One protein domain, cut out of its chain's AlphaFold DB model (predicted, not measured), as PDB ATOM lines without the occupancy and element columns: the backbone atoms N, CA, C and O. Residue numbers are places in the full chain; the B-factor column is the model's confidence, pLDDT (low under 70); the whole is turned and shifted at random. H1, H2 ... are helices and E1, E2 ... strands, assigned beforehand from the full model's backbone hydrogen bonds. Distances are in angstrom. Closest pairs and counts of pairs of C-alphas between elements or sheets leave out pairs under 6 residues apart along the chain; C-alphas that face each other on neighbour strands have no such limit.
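AT A GLANCE: This is residues 4 to 105 of the 105 residues of an uncharacterized protein of Flavobacterium sp. SLB02 (UniProt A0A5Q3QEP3). One antiparallel sheet of five strands curls round into a small, partly closed barrel: E1 and E2 face E3 and E4 across it, E5 is the hinge, and the edge strands E1 and E3 come near each other. The long hairpin of E4 and E5 bends strongly along its length, H1 only grazes the sheet, and H2 lies at one end of the longest axis, off the sheet, after a long stretch with no named element. The printed part has 102 residues, 48 of them in named elements, in the order E1 H1 E2 E3 E4 E5 H2; the sheet runs E1 E2 E5 E4 E3, and the class is mixed, helices and strands. The whole is compact, with a radius of gyration of the C-alphas of 13.0 A and spans of 38 by 27 by 22 A.

HOW THE PARTS SIT: E1, residues 10 to 12, is the antiparallel neighbour of E2, residues 27 to 32, with N 11 and O 31 2.9 A apart, within hydrogen-bond range. H1, residues 14 to 17, only grazes the sheet; its closest C-alpha pair with E2 is Glu 16 and Val 28, 6.5 A apart. E2 is antiparallel to E5, residues 71 to 81, at 129 degrees, with N 30 and O 73 at 3.0 A. E5 forms a hairpin with E4, residues 52 to 64, at 164 degrees, with N 74 and O 61 at 2.9 A. E4 bends by 92 degrees at residue 58 and E5 by 76 degrees at residue 78. E4 also forms a hairpin with E3, residues 41 to 43, with N 42 and O 54 at 2.9 A. E2, E3, E4 and E5 form a Greek key, a meander of E3, E4 and E5 with E2 antiparallel to E5. The closest C-alphas of E1 and E3 are Val 10 and Ile 42, 7.7 A apart, and residues 4 to 5 pair in parallel with residues 42 to 43 of E3. H2, residues 97 to 104, is not on the sheet and is apart from E3 and E4, among others. In H2 every O i to N i+4 pair is within hydrogen-bond range; H1 is too short for such a pair.

IN THESE COORDINATES: E1 begins at C-alpha 10, (223.628, 161.964, 196.922). E2 is 15.8 A long from first to last C-alpha, E4 25.8 A and E5 26.1 A. E5 ends at C-alpha 81, (205.497, 161.947, 200.390). H2 is 10.6 A long and ends at C-alpha 104, (204.678, 172.773, 191.432).

THE WHOLE: The C-alphas of Lys 66 and Gly 105, 39.1 A apart, are the two farthest apart. The printed part has no cut. The link from E5 to H2, residues 82 to 96, is long. The mean pLDDT of the printed part is 82.1; 21 residues are under 70, among them residues 45 to 50, 83 to 89 and 102 to 105.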
ATOM      1  N   TYR A   4     219.083 168.165 197.486       86.69
ATOM      2  CA  TYR A   4     219.871 167.113 196.874       86.69
ATOM      3  C   TYR A   4     218.979 166.059 196.248       86.69
ATOM      4  O   TYR A   4     218.052 165.538 196.867       86.69
ATOM      5  N   GLN A   5     219.300 165.701 195.012       84.38
ATOM      6  CA  GLN A   5     218.611 164.640 194.305       84.38
ATOM      7  C   GLN A   5     219.412 163.339 194.396       84.38
ATOM      8  O   GLN A   5     220.619 163.303 194.120       84.38
ATOM      9  N   ASN A   6     218.722 162.264 194.768       85.19
ATOM     10  CA  ASN A   6     219.270 160.919 194.764       85.19
ATOM     11  C   ASN A   6     219.739 160.521 193.353       85.19
ATOM     12  O   ASN A   6     219.100 160.857 192.353       85.19
ATOM     13  N   ASN A   7     220.857 159.801 193.292       83.06
ATOM     14  CA  ASN A   7     221.590 159.412 192.085       83.06
ATOM     15  C   ASN A   7     222.150 160.575 191.246       83.06
ATOM     16  O   ASN A   7     222.604 160.343 190.126       83.06
ATOM     17  N   GLN A   8     222.148 161.806 191.767       81.38
ATOM     18  CA  GLN A   8     222.810 162.952 191.132       81.38
ATOM     19  C   GLN A   8     223.832 163.607 192.057       81.38
ATOM     20  O   GLN A   8     224.982 163.777 191.673       81.38
ATOM     21  N   ALA A   9     223.406 163.969 193.267       82.31
ATOM     22  CA  ALA A   9     224.241 164.659 194.248       82.31
ATOM     23  C   ALA A   9     224.509 163.781 195.481       82.31
ATOM     24  O   ALA A   9     225.575 163.845 196.089       82.31
ATOM     25  N   VAL A  10     223.543 162.931 195.825       89.12
ATOM     26  CA  VAL A  10     223.628 161.964 196.922       89.12
ATOM     27  C   VAL A  10     223.187 160.590 196.433       89.12
ATOM     28  O   VAL A  10     222.453 160.487 195.451       89.12
ATOM     29  N   TRP A  11     223.609 159.529 197.118       92.12
ATOM     30  CA  TRP A  11     223.242 158.149 196.787       92.12
ATOM     31  C   TRP A  11     222.671 157.459 198.019       92.12
ATOM     32  O   TRP A  11     223.414 156.991 198.883       92.12
ATOM     33  N   LEU A  12     221.343 157.420 198.100       90.06
ATOM     34  CA  LEU A  12     220.617 156.687 199.130       90.06
ATOM     35  C   LEU A  12     220.951 155.194 199.053       90.06
ATOM     36  O   LEU A  12     221.073 154.626 197.964       90.06
ATOM     37  N   LEU A  13     221.074 154.540 200.209       88.25
ATOM     38  CA  LEU A  13     221.246 153.090 200.232       88.25
ATOM     39  C   LEU A  13     219.987 152.391 199.702       88.25
ATOM     40  O   LEU A  13     218.871 152.859 199.904       88.25
ATOM     41  N   ILE A  14     220.158 151.221 199.073       80.69
ATOM     42  CA  ILE A  14     219.060 150.435 198.469       80.69
ATOM     43  C   ILE A  14     217.905 150.204 199.457       80.69
ATOM     44  O   ILE A  14     216.739 150.216 199.067       80.69
ATOM     45  N   TRP A  15     218.220 150.017 200.740       77.75
ATOM     46  CA  TRP A  15     217.223 149.843 201.795       77.75
ATOM     47  C   TRP A  15     216.265 151.035 201.923       77.75
ATOM     48  O   TRP A  15     215.063 150.832 202.080       77.75
ATOM     49  N   GLU A  16     216.775 152.257 201.761       80.12
ATOM     50  CA  GLU A  16     215.999 153.504 201.845       80.12
ATOM     51  C   GLU A  16     215.089 153.720 200.632       80.12
ATOM     52  O   GLU A  16     214.168 154.536 200.660       80.12
ATOM     53  N   LEU A  17     215.332 152.967 199.558       76.12
ATOM     54  CA  LEU A  17     214.506 152.960 198.355       76.12
ATOM     55  C   LEU A  17     213.371 151.932 198.437       76.12
ATOM     56  O   LEU A  17     212.481 151.946 197.592       76.12
ATOM     57  N   ASN A  18     213.368 151.046 199.441       79.69
ATOM     58  CA  ASN A  18     212.316 150.049 199.614       79.69
ATOM     59  C   ASN A  18     211.039 150.699 200.188       79.69
ATOM     60  O   ASN A  18     211.038 151.097 201.354       79.69
ATOM     61  N   PRO A  19     209.906 150.721 199.460       75.06
ATOM     62  CA  PRO A  19     208.685 151.384 199.924       75.06
ATOM     63  C   PRO A  19     208.140 150.860 201.258       75.06
ATOM     64  O   PRO A  19     207.488 151.604 201.984       75.06
ATOM     65  N   LYS A  20     208.402 149.588 201.592       74.06
ATOM     66  CA  LYS A  20     207.914 148.949 202.826       74.06
ATOM     67  C   LYS A  20     208.771 149.253 204.055       74.06
ATOM     68  O   LYS A  20     208.362 148.908 205.158       74.06
ATOM     69  N   LYS A  21     209.976 149.797 203.863       70.56
ATOM     70  CA  LYS A  21     210.979 149.972 204.929       70.56
ATOM     71  C   LYS A  21     211.694 151.327 204.910       70.56
ATOM     72  O   LYS A  21     212.491 151.588 205.809       70.56
ATOM     73  N   ARG A  22     211.398 152.185 203.928       74.00
ATOM     74  CA  ARG A  22     211.894 153.564 203.858       74.00
ATOM     75  C   ARG A  22     211.582 154.319 205.149       74.00
ATOM     76  O   ARG A  22     210.488 154.163 205.694       74.00
ATOM     77  N   ASN A  23     212.530 155.134 205.605       73.44
ATOM     78  CA  ASN A  23     212.393 155.969 206.801       73.44
ATOM     79  C   ASN A  23     212.058 155.189 208.087       73.44
ATOM     80  O   ASN A  23     211.319 155.667 208.952       73.44
ATOM     81  N   THR A  24     212.575 153.965 208.224       78.12
ATOM     82  CA  THR A  24     212.447 153.232 209.490       78.12
ATOM     83  C   THR A  24     213.137 154.038 210.591       78.12
ATOM     84  O   THR A  24     214.260 154.494 210.410       78.12
ATOM     85  N   ASN A  25     212.459 154.230 211.724       83.62
ATOM     86  CA  ASN A  25     212.932 155.048 212.851       83.62
ATOM     87  C   ASN A  25     213.238 156.515 212.507       83.62
ATOM     88  O   ASN A  25     213.934 157.180 213.270       83.62
ATOM     89  N   ASN A  26     212.707 157.035 211.395       89.31
ATOM     90  CA  ASN A  26     213.054 158.361 210.886       89.31
ATOM     91  C   ASN A  26     214.544 158.521 210.557       89.31
ATOM     92  O   ASN A  26     215.054 159.637 210.580       89.31
ATOM     93  N   GLU A  27     215.249 157.430 210.263       91.62
ATOM     94  CA  GLU A  27     216.660 157.455 209.897       91.62
ATOM     95  C   GLU A  27     216.840 157.125 208.421       91.62
ATOM     96  O   GLU A  27     216.158 156.258 207.875       91.62
ATOM     97  N   VAL A  28     217.778 157.822 207.784       92.44
ATOM     98  CA  VAL A  28     218.166 157.584 206.396       92.44
ATOM     99  C   VAL A  28     219.684 157.548 206.305       92.44
ATOM    100  O   VAL A  28     220.374 158.421 206.840       92.44
ATOM    101  N   SER A  29     220.204 156.541 205.601       94.06
ATOM    102  CA  SER A  29     221.631 156.429 205.292       94.06
ATOM    103  C   SER A  29     221.926 156.593 203.802       94.06
ATOM    104  O   SER A  29     221.202 156.087 202.939       94.06
ATOM    105  N   PHE A  30     223.011 157.301 203.487       94.88
ATOM    106  CA  PHE A  30     223.387 157.624 202.111       94.88
ATOM    107  C   PHE A  30     224.862 157.999 201.973       94.88
ATOM    108  O   PHE A  30     225.567 158.242 202.955       94.88
ATOM    109  N   TYR A  31     225.331 158.048 200.729       95.75
ATOM    110  CA  TYR A  31     226.644 158.577 200.380       95.75
ATOM    111  C   TYR A  31     226.532 159.992 199.816       95.75
ATOM    112  O   TYR A  31     225.593 160.285 199.073       95.75
ATOM    113  N   ALA A  32     227.514 160.839 200.115       94.62
ATOM    114  CA  ALA A  32     227.650 162.165 199.519       94.62
ATOM    115  C   ALA A  32     229.123 162.489 199.230       94.62
ATOM    116  O   ALA A  32     230.017 162.065 199.965       94.62
ATOM    117  N   GLU A  33     229.359 163.237 198.151       92.81
ATOM    118  CA  GLU A  33     230.681 163.778 197.781       92.81
ATOM    119  C   GLU A  33     230.946 165.154 198.409       92.81
ATOM    120  O   GLU A  33     232.070 165.643 198.415       92.81
ATOM    121  N   HIS A  34     229.906 165.786 198.948       90.62
ATOM    122  CA  HIS A  34     229.964 167.093 199.588       90.62
ATOM    123  C   HIS A  34     229.528 167.000 201.049       90.62
ATOM    124  O   HIS A  34     228.946 166.010 201.498       90.62
ATOM    125  N   GLU A  35     229.822 168.062 201.790       93.25
ATOM    126  CA  GLU A  35     229.353 168.227 203.157       93.25
ATOM    127  C   GLU A  35     227.831 168.384 203.195       93.25
ATOM    128  O   GLU A  35     227.244 169.099 202.376       93.25
ATOM    129  N   ILE A  36     227.216 167.698 204.155       95.00
ATOM    130  CA  ILE A  36     225.778 167.703 204.403       95.00
ATOM    131  C   ILE A  36     225.511 168.434 205.710       95.00
ATOM    132  O   ILE A  36     226.211 168.214 206.697       95.00
ATOM    133  N   SER A  37     224.488 169.283 205.723       95.56
ATOM    134  CA  SER A  37     224.093 170.074 206.885       95.56
ATOM    135  C   SER A  37     222.681 169.736 207.363       95.56
ATOM    136  O   SER A  37     221.852 169.194 206.631       95.56
ATOM    137  N   VAL A  38     222.394 170.097 208.615       94.69
ATOM    138  CA  VAL A  38     221.015 170.156 209.125       94.69
ATOM    139  C   VAL A  38     220.195 171.123 208.258       94.69
ATOM    140  O   VAL A  38     220.736 172.067 207.681       94.69
ATOM    141  N   ASP A  39     218.897 170.847 208.137       91.62
ATOM    142  CA  ASP A  39     217.926 171.498 207.252       91.62
ATOM    143  C   ASP A  39     218.083 171.221 205.752       91.62
ATOM    144  O   ASP A  39     217.219 171.635 204.979       91.62
ATOM    145  N   ASP A  40     219.121 170.508 205.309       91.62
ATOM    146  CA  ASP A  40     219.196 170.073 203.915       91.62
ATOM    147  C   ASP A  40     218.109 169.037 203.595       91.62
ATOM    148  O   ASP A  40     217.640 168.297 204.465       91.62
ATOM    149  N   ILE A  41     217.688 168.989 202.330       89.44
ATOM    150  CA  ILE A  41     216.597 168.121 201.879       89.44
ATOM    151  C   ILE A  41     217.108 167.138 200.829       89.44
ATOM    152  O   ILE A  41     217.721 167.540 199.842       89.44
ATOM    153  N   ILE A  42     216.803 165.853 201.006       89.38
ATOM    154  CA  ILE A  42     217.128 164.781 200.059       89.38
ATOM    155  C   ILE A  42     215.858 164.277 199.382       89.38
ATOM    156  O   ILE A  42     214.873 163.972 200.048       89.38
ATOM    157  N   ILE A  43     215.907 164.119 198.062       85.50
ATOM    158  CA  ILE A  43     214.805 163.633 197.227       85.50
ATOM    159  C   ILE A  43     215.161 162.255 196.672       85.50
ATOM    160  O   ILE A  43     216.159 162.117 195.968       85.50
ATOM    161  N   SER A  44     214.340 161.234 196.941       81.12
ATOM    162  CA  SER A  44     214.678 159.833 196.630       81.12
ATOM    163  C   SER A  44     214.437 159.420 195.175       81.12
ATOM    164  O   SER A  44     215.243 158.675 194.625       81.12
ATOM    165  N   ASN A  45     213.329 159.850 194.567       69.62
ATOM    166  CA  ASN A  45     212.895 159.372 193.252       69.62
ATOM    167  C   ASN A  45     211.977 160.401 192.585       69.62
ATOM    168  O   ASN A  45     210.783 160.394 192.847       69.62
ATOM    169  N   PRO A  46     212.492 161.275 191.711       54.41
ATOM    170  CA  PRO A  46     211.677 162.282 191.028       54.41
ATOM    171  C   PRO A  46     210.912 161.752 189.803       54.41
ATOM    172  O   PRO A  46     210.184 162.513 189.173       54.41
ATOM    173  N   GLY A  47     211.115 160.486 189.415       51.56
ATOM    174  CA  GLY A  47     210.477 159.864 188.244       51.56
ATOM    175  C   GLY A  47     209.280 158.967 188.564       51.56
ATOM    176  O   GLY A  47     208.737 158.351 187.652       51.56
ATOM    177  N   ASP A  48     208.900 158.860 189.836       60.31
ATOM    178  CA  ASP A  48     207.829 157.978 190.290       60.31
ATOM    179  C   ASP A  48     206.578 158.784 190.673       60.31
ATOM    180  O   ASP A  48     206.655 159.970 190.992       60.31
ATOM    181  N   THR A  49     205.421 158.126 190.679       59.16
ATOM    182  CA  THR A  49     204.123 158.713 191.076       59.16
ATOM    183  C   THR A  49     204.096 159.219 192.518       59.16
ATOM    184  O   THR A  49     203.221 160.006 192.875       59.16
ATOM    185  N   SER A  50     205.053 158.787 193.343       65.62
ATOM    186  CA  SER A  50     205.234 159.278 194.703       65.62
ATOM    187  C   SER A  50     206.686 159.658 194.959       65.62
ATOM    188  O   SER A  50     207.589 158.824 194.875       65.62
ATOM    189  N   VAL A  51     206.913 160.921 195.312       75.94
ATOM    190  CA  VAL A  51     208.261 161.417 195.605       75.94
ATOM    191  C   VAL A  51     208.454 161.488 197.105       75.94
ATOM    192  O   VAL A  51     207.731 162.189 197.804       75.94
ATOM    193  N   SER A  52     209.425 160.731 197.610       81.69
ATOM    194  CA  SER A  52     209.833 160.808 199.013       81.69
ATOM    195  C   SER A  52     210.885 161.891 199.180       81.69
ATOM    196  O   SER A  52     211.865 161.928 198.431       81.69
ATOM    197  N   SER A  53     210.673 162.764 200.159       86.12
ATOM    198  CA  SER A  53     211.653 163.758 200.579       86.12
ATOM    199  C   SER A  53     211.940 163.664 202.058       86.12
ATOM    200  O   SER A  53     211.046 163.388 202.856       86.12
ATOM    201  N   TYR A  54     213.200 163.904 202.382       89.56
ATOM    202  CA  TYR A  54     213.761 163.755 203.710       89.56
ATOM    203  C   TYR A  54     214.439 165.064 204.082       89.56
ATOM    204  O   TYR A  54     215.455 165.414 203.482       89.56
ATOM    205  N   LYS A  55     213.875 165.802 205.037       91.62
ATOM    206  CA  LYS A  55     214.527 166.976 205.617       91.62
ATOM    207  C   LYS A  55     215.423 166.516 206.760       91.62
ATOM    208  O   LYS A  55     214.941 165.865 207.680       91.62
ATOM    209  N   ILE A  56     216.706 166.851 206.724       94.31
ATOM    210  CA  ILE A  56     217.662 166.469 207.766       94.31
ATOM    211  C   ILE A  56     217.400 167.291 209.027       94.31
ATOM    212  O   ILE A  56     217.471 168.518 208.998       94.31
ATOM    213  N   ILE A  57     217.129 166.606 210.136       95.81
ATOM    214  CA  ILE A  57     216.957 167.219 211.461       95.81
ATOM    215  C   ILE A  57     218.238 167.064 212.289       95.81
ATOM    216  O   ILE A  57     218.597 167.946 213.062       95.81
ATOM    217  N   GLU A  58     218.938 165.942 212.123       96.50
ATOM    218  CA  GLU A  58     220.116 165.598 212.920       96.50
ATOM    219  C   GLU A  58     221.069 164.715 212.105       96.50
ATOM    220  O   GLU A  58     220.631 163.812 211.389       96.50
ATOM    221  N   ILE A  59     222.379 164.936 212.239       96.94
ATOM    222  CA  ILE A  59     223.416 164.061 211.681       96.94
ATOM    223  C   ILE A  59     223.898 163.143 212.807       96.94
ATOM    224  O   ILE A  59     224.581 163.592 213.721       96.94
ATOM    225  N   ILE A  60     223.535 161.861 212.742       96.25
ATOM    226  CA  ILE A  60     223.849 160.870 213.786       96.25
ATOM    227  C   ILE A  60     225.271 160.332 213.614       96.25
ATOM    228  O   ILE A  60     225.951 160.004 214.586       96.25
ATOM    229  N   GLY A  61     225.731 160.207 212.369       96.06
ATOM    230  CA  GLY A  61     227.037 159.633 212.091       96.06
ATOM    231  C   GLY A  61     227.576 160.007 210.724       96.06
ATOM    232  O   GLY A  61     226.847 160.039 209.733       96.06
ATOM    233  N   VAL A  62     228.886 160.235 210.689       97.06
ATOM    234  CA  VAL A  62     229.660 160.487 209.475       97.06
ATOM    235  C   VAL A  62     230.887 159.588 209.509       97.06
ATOM    236  O   VAL A  62     231.620 159.565 210.497       97.06
ATOM    237  N   ARG A  63     231.113 158.818 208.445       95.88
ATOM    238  CA  ARG A  63     232.296 157.952 208.334       95.88
ATOM    239  C   ARG A  63     232.816 157.879 206.900       95.88
ATOM    240  O   ARG A  63     232.020 158.017 205.969       95.88
ATOM    241  N   PRO A  64     234.113 157.592 206.696       95.25
ATOM    242  CA  PRO A  64     234.642 157.306 205.368       95.25
ATOM    243  C   PRO A  64     233.886 156.147 204.713       95.25
ATOM    244  O   PRO A  64     233.605 155.132 205.362       95.25
ATOM    245  N   SER A  65     233.551 156.284 203.432       92.88
ATOM    246  CA  SER A  65     233.020 155.167 202.651       92.88
ATOM    247  C   SER A  65     234.155 154.422 201.937       92.88
ATOM    248  O   SER A  65     235.254 154.942 201.769       92.88
ATOM    249  N   LYS A  66     233.887 153.191 201.483       91.06
ATOM    250  CA  LYS A  66     234.803 152.465 200.582       91.06
ATOM    251  C   LYS A  66     234.765 152.999 199.144       91.06
ATOM    252  O   LYS A  66     235.570 152.574 198.320       91.06
ATOM    253  N   LEU A  67     233.812 153.876 198.826       89.38
ATOM    254  CA  LEU A  67     233.712 154.522 197.527       89.38
ATOM    255  C   LEU A  67     234.630 155.743 197.505       89.38
ATOM    256  O   LEU A  67     234.678 156.519 198.461       89.38
ATOM    257  N   LYS A  68     235.346 155.913 196.393       90.50
ATOM    258  CA  LYS A  68     236.260 157.038 196.205       90.50
ATOM    259  C   LYS A  68     235.508 158.368 196.347       90.50
ATOM    260  O   LYS A  68     234.411 158.515 195.797       90.50
ATOM    261  N   ASP A  69     236.117 159.291 197.092       90.38
ATOM    262  CA  ASP A  69     235.673 160.675 197.298       90.38
ATOM    263  C   ASP A  69     234.263 160.812 197.905       90.38
ATOM    264  O   ASP A  69     233.597 161.827 197.734       90.38
ATOM    265  N   LYS A  70     233.788 159.783 198.627       93.44
ATOM    266  CA  LYS A  70     232.451 159.757 199.237       93.44
ATOM    267  C   LYS A  70     232.507 159.472 200.728       93.44
ATOM    268  O   LYS A  70     233.176 158.537 201.179       93.44
ATOM    269  N   MET A  71     231.700 160.212 201.476       96.25
ATOM    270  CA  MET A  71     231.440 159.981 202.893       96.25
ATOM    271  C   MET A  71     230.087 159.289 203.062       96.25
ATOM    272  O   MET A  71     229.163 159.509 202.280       96.25
ATOM    273  N   HIS A  72     229.983 158.419 204.063       96.81
ATOM    274  CA  HIS A  72     228.736 157.777 204.460       96.81
ATOM    275  C   HIS A  72     228.107 158.556 205.610       96.81
ATOM    276  O   HIS A  72     228.737 158.720 206.660       96.81
ATOM    277  N   TYR A  73     226.862 158.968 205.412       97.06
ATOM    278  CA  TYR A  73     226.056 159.697 206.377       97.06
ATOM    279  C   TYR A  73     224.909 158.825 206.872       97.06
ATOM    280  O   TYR A  73     224.313 158.071 206.103       97.06
ATOM    281  N   THR A  74     224.593 158.979 208.153       95.81
ATOM    282  CA  THR A  74     223.355 158.499 208.766       95.81
ATOM    283  C   THR A  74     222.713 159.678 209.485       95.81
ATOM    284  O   THR A  74     223.342 160.305 210.340       95.81
ATOM    285  N   CYS A  75     221.475 160.000 209.119       95.44
ATOM    286  CA  CYS A  75     220.776 161.199 209.575       95.44
ATOM    287  C   CYS A  75     219.383 160.855 210.102       95.44
ATOM    288  O   CYS A  75     218.719 160.000 209.518       95.44
ATOM    289  N   LYS A  76     218.914 161.570 211.135       95.56
ATOM    290  CA  LYS A  76     217.476 161.630 211.428       95.56
ATOM    291  C   LYS A  76     216.811 162.626 210.501       95.56
ATOM    292  O   LYS A  76     217.346 163.714 210.258       95.56
ATOM    293  N   THR A  77     215.632 162.271 210.015       92.94
ATOM    294  CA  THR A  77     214.927 163.040 209.000       92.94
ATOM    295  C   THR A  77     213.444 163.196 209.299       92.94
ATOM    296  O   THR A  77     212.806 162.311 209.863       92.94
ATOM    297  N   GLU A  78     212.885 164.331 208.893       90.50
ATOM    298  CA  GLU A  78     211.448 164.473 208.703       90.50
ATOM    299  C   GLU A  78     211.108 163.983 207.297       90.50
ATOM    300  O   GLU A  78     211.733 164.406 206.319       90.50
ATOM    301  N   TRP A  79     210.126 163.093 207.180       86.75
ATOM    302  CA  TRP A  79     209.776 162.470 205.910       86.75
ATOM    303  C   TRP A  79     208.428 162.958 205.391       86.75
ATOM    304  O   TRP A  79     207.438 163.007 206.118       86.75
ATOM    305  N   CYS A  80     208.383 163.267 204.098       82.88
ATOM    306  CA  CYS A  80     207.164 163.632 203.396       82.88
ATOM    307  C   CYS A  80     207.067 162.891 202.060       82.88
ATOM    308  O   CYS A  80     208.060 162.705 201.351       82.88
ATOM    309  N   VAL A  81     205.843 162.504 201.700       77.44
ATOM    310  CA  VAL A  81     205.497 161.947 200.390       77.44
ATOM    311  C   VAL A  81     204.784 163.019 199.573       77.44
ATOM    312  O   VAL A  81     203.932 163.730 200.095       77.44
ATOM    313  N   ASN A  82     205.135 163.134 198.294       70.44
ATOM    314  CA  ASN A  82     204.634 164.133 197.342       70.44
ATOM    315  C   ASN A  82     205.031 165.578 197.657       70.44
ATOM    316  O   ASN A  82     204.633 166.491 196.943       70.44
ATOM    317  N   THR A  83     205.908 165.791 198.640       65.81
ATOM    318  CA  THR A  83     206.813 166.953 198.715       65.81
ATOM    319  C   THR A  83     206.182 168.336 198.960       65.81
ATOM    320  O   THR A  83     206.898 169.284 199.259       65.81
ATOM    321  N   VAL A  84     204.854 168.462 198.957       61.38
ATOM    322  CA  VAL A  84     204.136 169.752 199.006       61.38
ATOM    323  C   VAL A  84     204.507 170.670 200.197       61.38
ATOM    324  O   VAL A  84     204.657 171.871 199.975       61.38
ATOM    325  N   PRO A  85     204.707 170.189 201.444       65.25
ATOM    326  CA  PRO A  85     205.032 171.073 202.570       65.25
ATOM    327  C   PRO A  85     206.497 171.532 202.603       65.25
ATOM    328  O   PRO A  85     206.763 172.671 202.973       65.25
ATOM    329  N   PHE A  86     207.448 170.672 202.223       67.19
ATOM    330  CA  PHE A  86     208.884 170.938 202.414       67.19
ATOM    331  C   PHE A  86     209.474 171.924 201.413       67.19
ATOM    332  O   PHE A  86     210.445 172.600 201.733       67.19
ATOM    333  N   PHE A  87     208.898 172.020 200.216       68.06
ATOM    334  CA  PHE A  87     209.448 172.856 199.146       68.06
ATOM    335  C   PHE A  87     208.637 174.118 198.871       68.06
ATOM    336  O   PHE A  87     208.979 174.886 197.972       68.06
ATOM    337  N   LYS A  88     207.572 174.364 199.643       68.44
ATOM    338  CA  LYS A  88     206.753 175.562 199.477       68.44
ATOM    339  C   LYS A  88     207.607 176.812 199.718       68.44
ATOM    340  O   LYS A  88     208.024 177.077 200.840       68.44
ATOM    341  N   GLY A  89     207.832 177.589 198.658       67.62
ATOM    342  CA  GLY A  89     208.623 178.822 198.704       67.62
ATOM    343  C   GLY A  89     210.139 178.634 198.564       67.62
ATOM    344  O   GLY A  89     210.870 179.596 198.785       67.62
ATOM    345  N   LEU A  90     210.620 177.437 198.204       72.12
ATOM    346  CA  LEU A  90     212.040 177.194 197.928       72.12
ATOM    347  C   LEU A  90     212.385 177.398 196.448       72.12
ATOM    348  O   LEU A  90     211.575 177.117 195.565       72.12
ATOM    349  N   ASP A  91     213.616 177.841 196.177       72.56
ATOM    350  CA  ASP A  91     214.162 177.884 194.819       72.56
ATOM    351  C   ASP A  91     214.585 176.477 194.368       72.56
ATOM    352  O   ASP A  91     215.529 175.883 194.893       72.56
ATOM    353  N   LEU A  92     213.862 175.942 193.382       74.44
ATOM    354  CA  LEU A  92     214.082 174.614 192.809       74.44
ATOM    355  C   LEU A  92     214.846 174.655 191.478       74.44
ATOM    356  O   LEU A  92     214.967 173.613 190.830       74.44
ATOM    357  N   SER A  93     215.363 175.811 191.050       71.81
ATOM    358  CA  SER A  93     216.005 175.999 189.736       71.81
ATOM    359  C   SER A  93     217.151 175.017 189.457       71.81
ATOM    360  O   SER A  93     217.331 174.591 188.316       71.81
ATOM    361  N   ASN A  94     217.858 174.584 190.504       67.12
ATOM    362  CA  ASN A  94     218.984 173.646 190.431       67.12
ATOM    363  C   ASN A  94     218.577 172.160 190.387       67.12
ATOM    364  O   ASN A  94     219.437 171.284 190.323       67.12
ATOM    365  N   THR A  95     217.281 171.854 190.442       71.38
ATOM    366  CA  THR A  95     216.759 170.478 190.383       71.38
ATOM    367  C   THR A  95     216.303 170.106 188.971       71.38
ATOM    368  O   THR A  95     216.070 170.974 188.127       71.38
ATOM    369  N   GLY A  96     216.150 168.810 188.683       69.69
ATOM    370  CA  GLY A  96     215.682 168.356 187.370       69.69
ATOM    371  C   GLY A  96     214.276 168.869 187.012       69.69
ATOM    372  O   GLY A  96     213.384 168.911 187.855       69.69
ATOM    373  N   LYS A  97     214.036 169.191 185.731       74.00
ATOM    374  CA  LYS A  97     212.734 169.701 185.237       74.00
ATOM    375  C   LYS A  97     211.542 168.798 185.588       74.00
ATOM    376  O   LYS A  97     210.450 169.296 185.848       74.00
ATOM    377  N   SER A  98     211.737 167.478 185.593       66.50
ATOM    378  CA  SER A  98     210.710 166.509 185.994       66.50
ATOM    379  C   SER A  98     210.319 166.651 187.466       66.50
ATOM    380  O   SER A  98     209.135 166.598 187.780       66.50
ATOM    381  N   PHE A  99     211.290 166.907 188.348       69.56
ATOM    382  CA  PHE A  99     211.047 167.158 189.767       69.56
ATOM    383  C   PHE A  99     210.319 168.488 189.982       69.56
ATOM    384  O   PHE A  99     209.310 168.522 190.679       69.56
ATOM    385  N   GLN A 100     210.755 169.560 189.313       74.06
ATOM    386  CA  GLN A 100     210.093 170.870 189.405       74.06
ATOM    387  C   GLN A 100     208.607 170.796 189.022       74.06
ATOM    388  O   GLN A 100     207.769 171.404 189.681       74.06
ATOM    389  N   LYS A 101     208.271 170.023 187.977       70.25
ATOM    390  CA  LYS A 101     206.881 169.797 187.553       70.25
ATOM    391  C   LYS A 101     206.066 169.023 188.590       70.25
ATOM    392  O   LYS A 101     204.871 169.248 188.692       70.25
ATOM    393  N   LEU A 102     206.694 168.112 189.330       65.31
ATOM    394  CA  LEU A 102     206.014 167.304 190.336       65.31
ATOM    395  C   LEU A 102     205.728 168.089 191.621       65.31
ATOM    396  O   LEU A 102     204.697 167.874 192.243       65.31
ATOM    397  N   VAL A 103     206.621 169.003 192.007       64.94
ATOM    398  CA  VAL A 103     206.447 169.831 193.212       64.94
ATOM    399  C   VAL A 103     205.492 171.009 192.984       64.94
ATOM    400  O   VAL A 103     204.764 171.382 193.899       64.94
ATOM    401  N   ASN A 104     205.501 171.604 191.784       63.41
ATOM    402  CA  ASN A 104     204.678 172.773 191.432       63.41
ATOM    403  C   ASN A 104     203.357 172.426 190.714       63.41
ATOM    404  O   ASN A 104     202.622 173.343 190.343       63.41
ATOM    405  N   GLY A 105     203.124 171.143 190.427       57.28
ATOM    406  CA  GLY A 105     201.967 170.641 189.676       57.28
ATOM    407  C   GLY A 105     200.729 170.417 190.525       57.28
ATOM    408  O   GLY A 105     200.873 170.151 191.738       57.28
TER     409      GLY A 105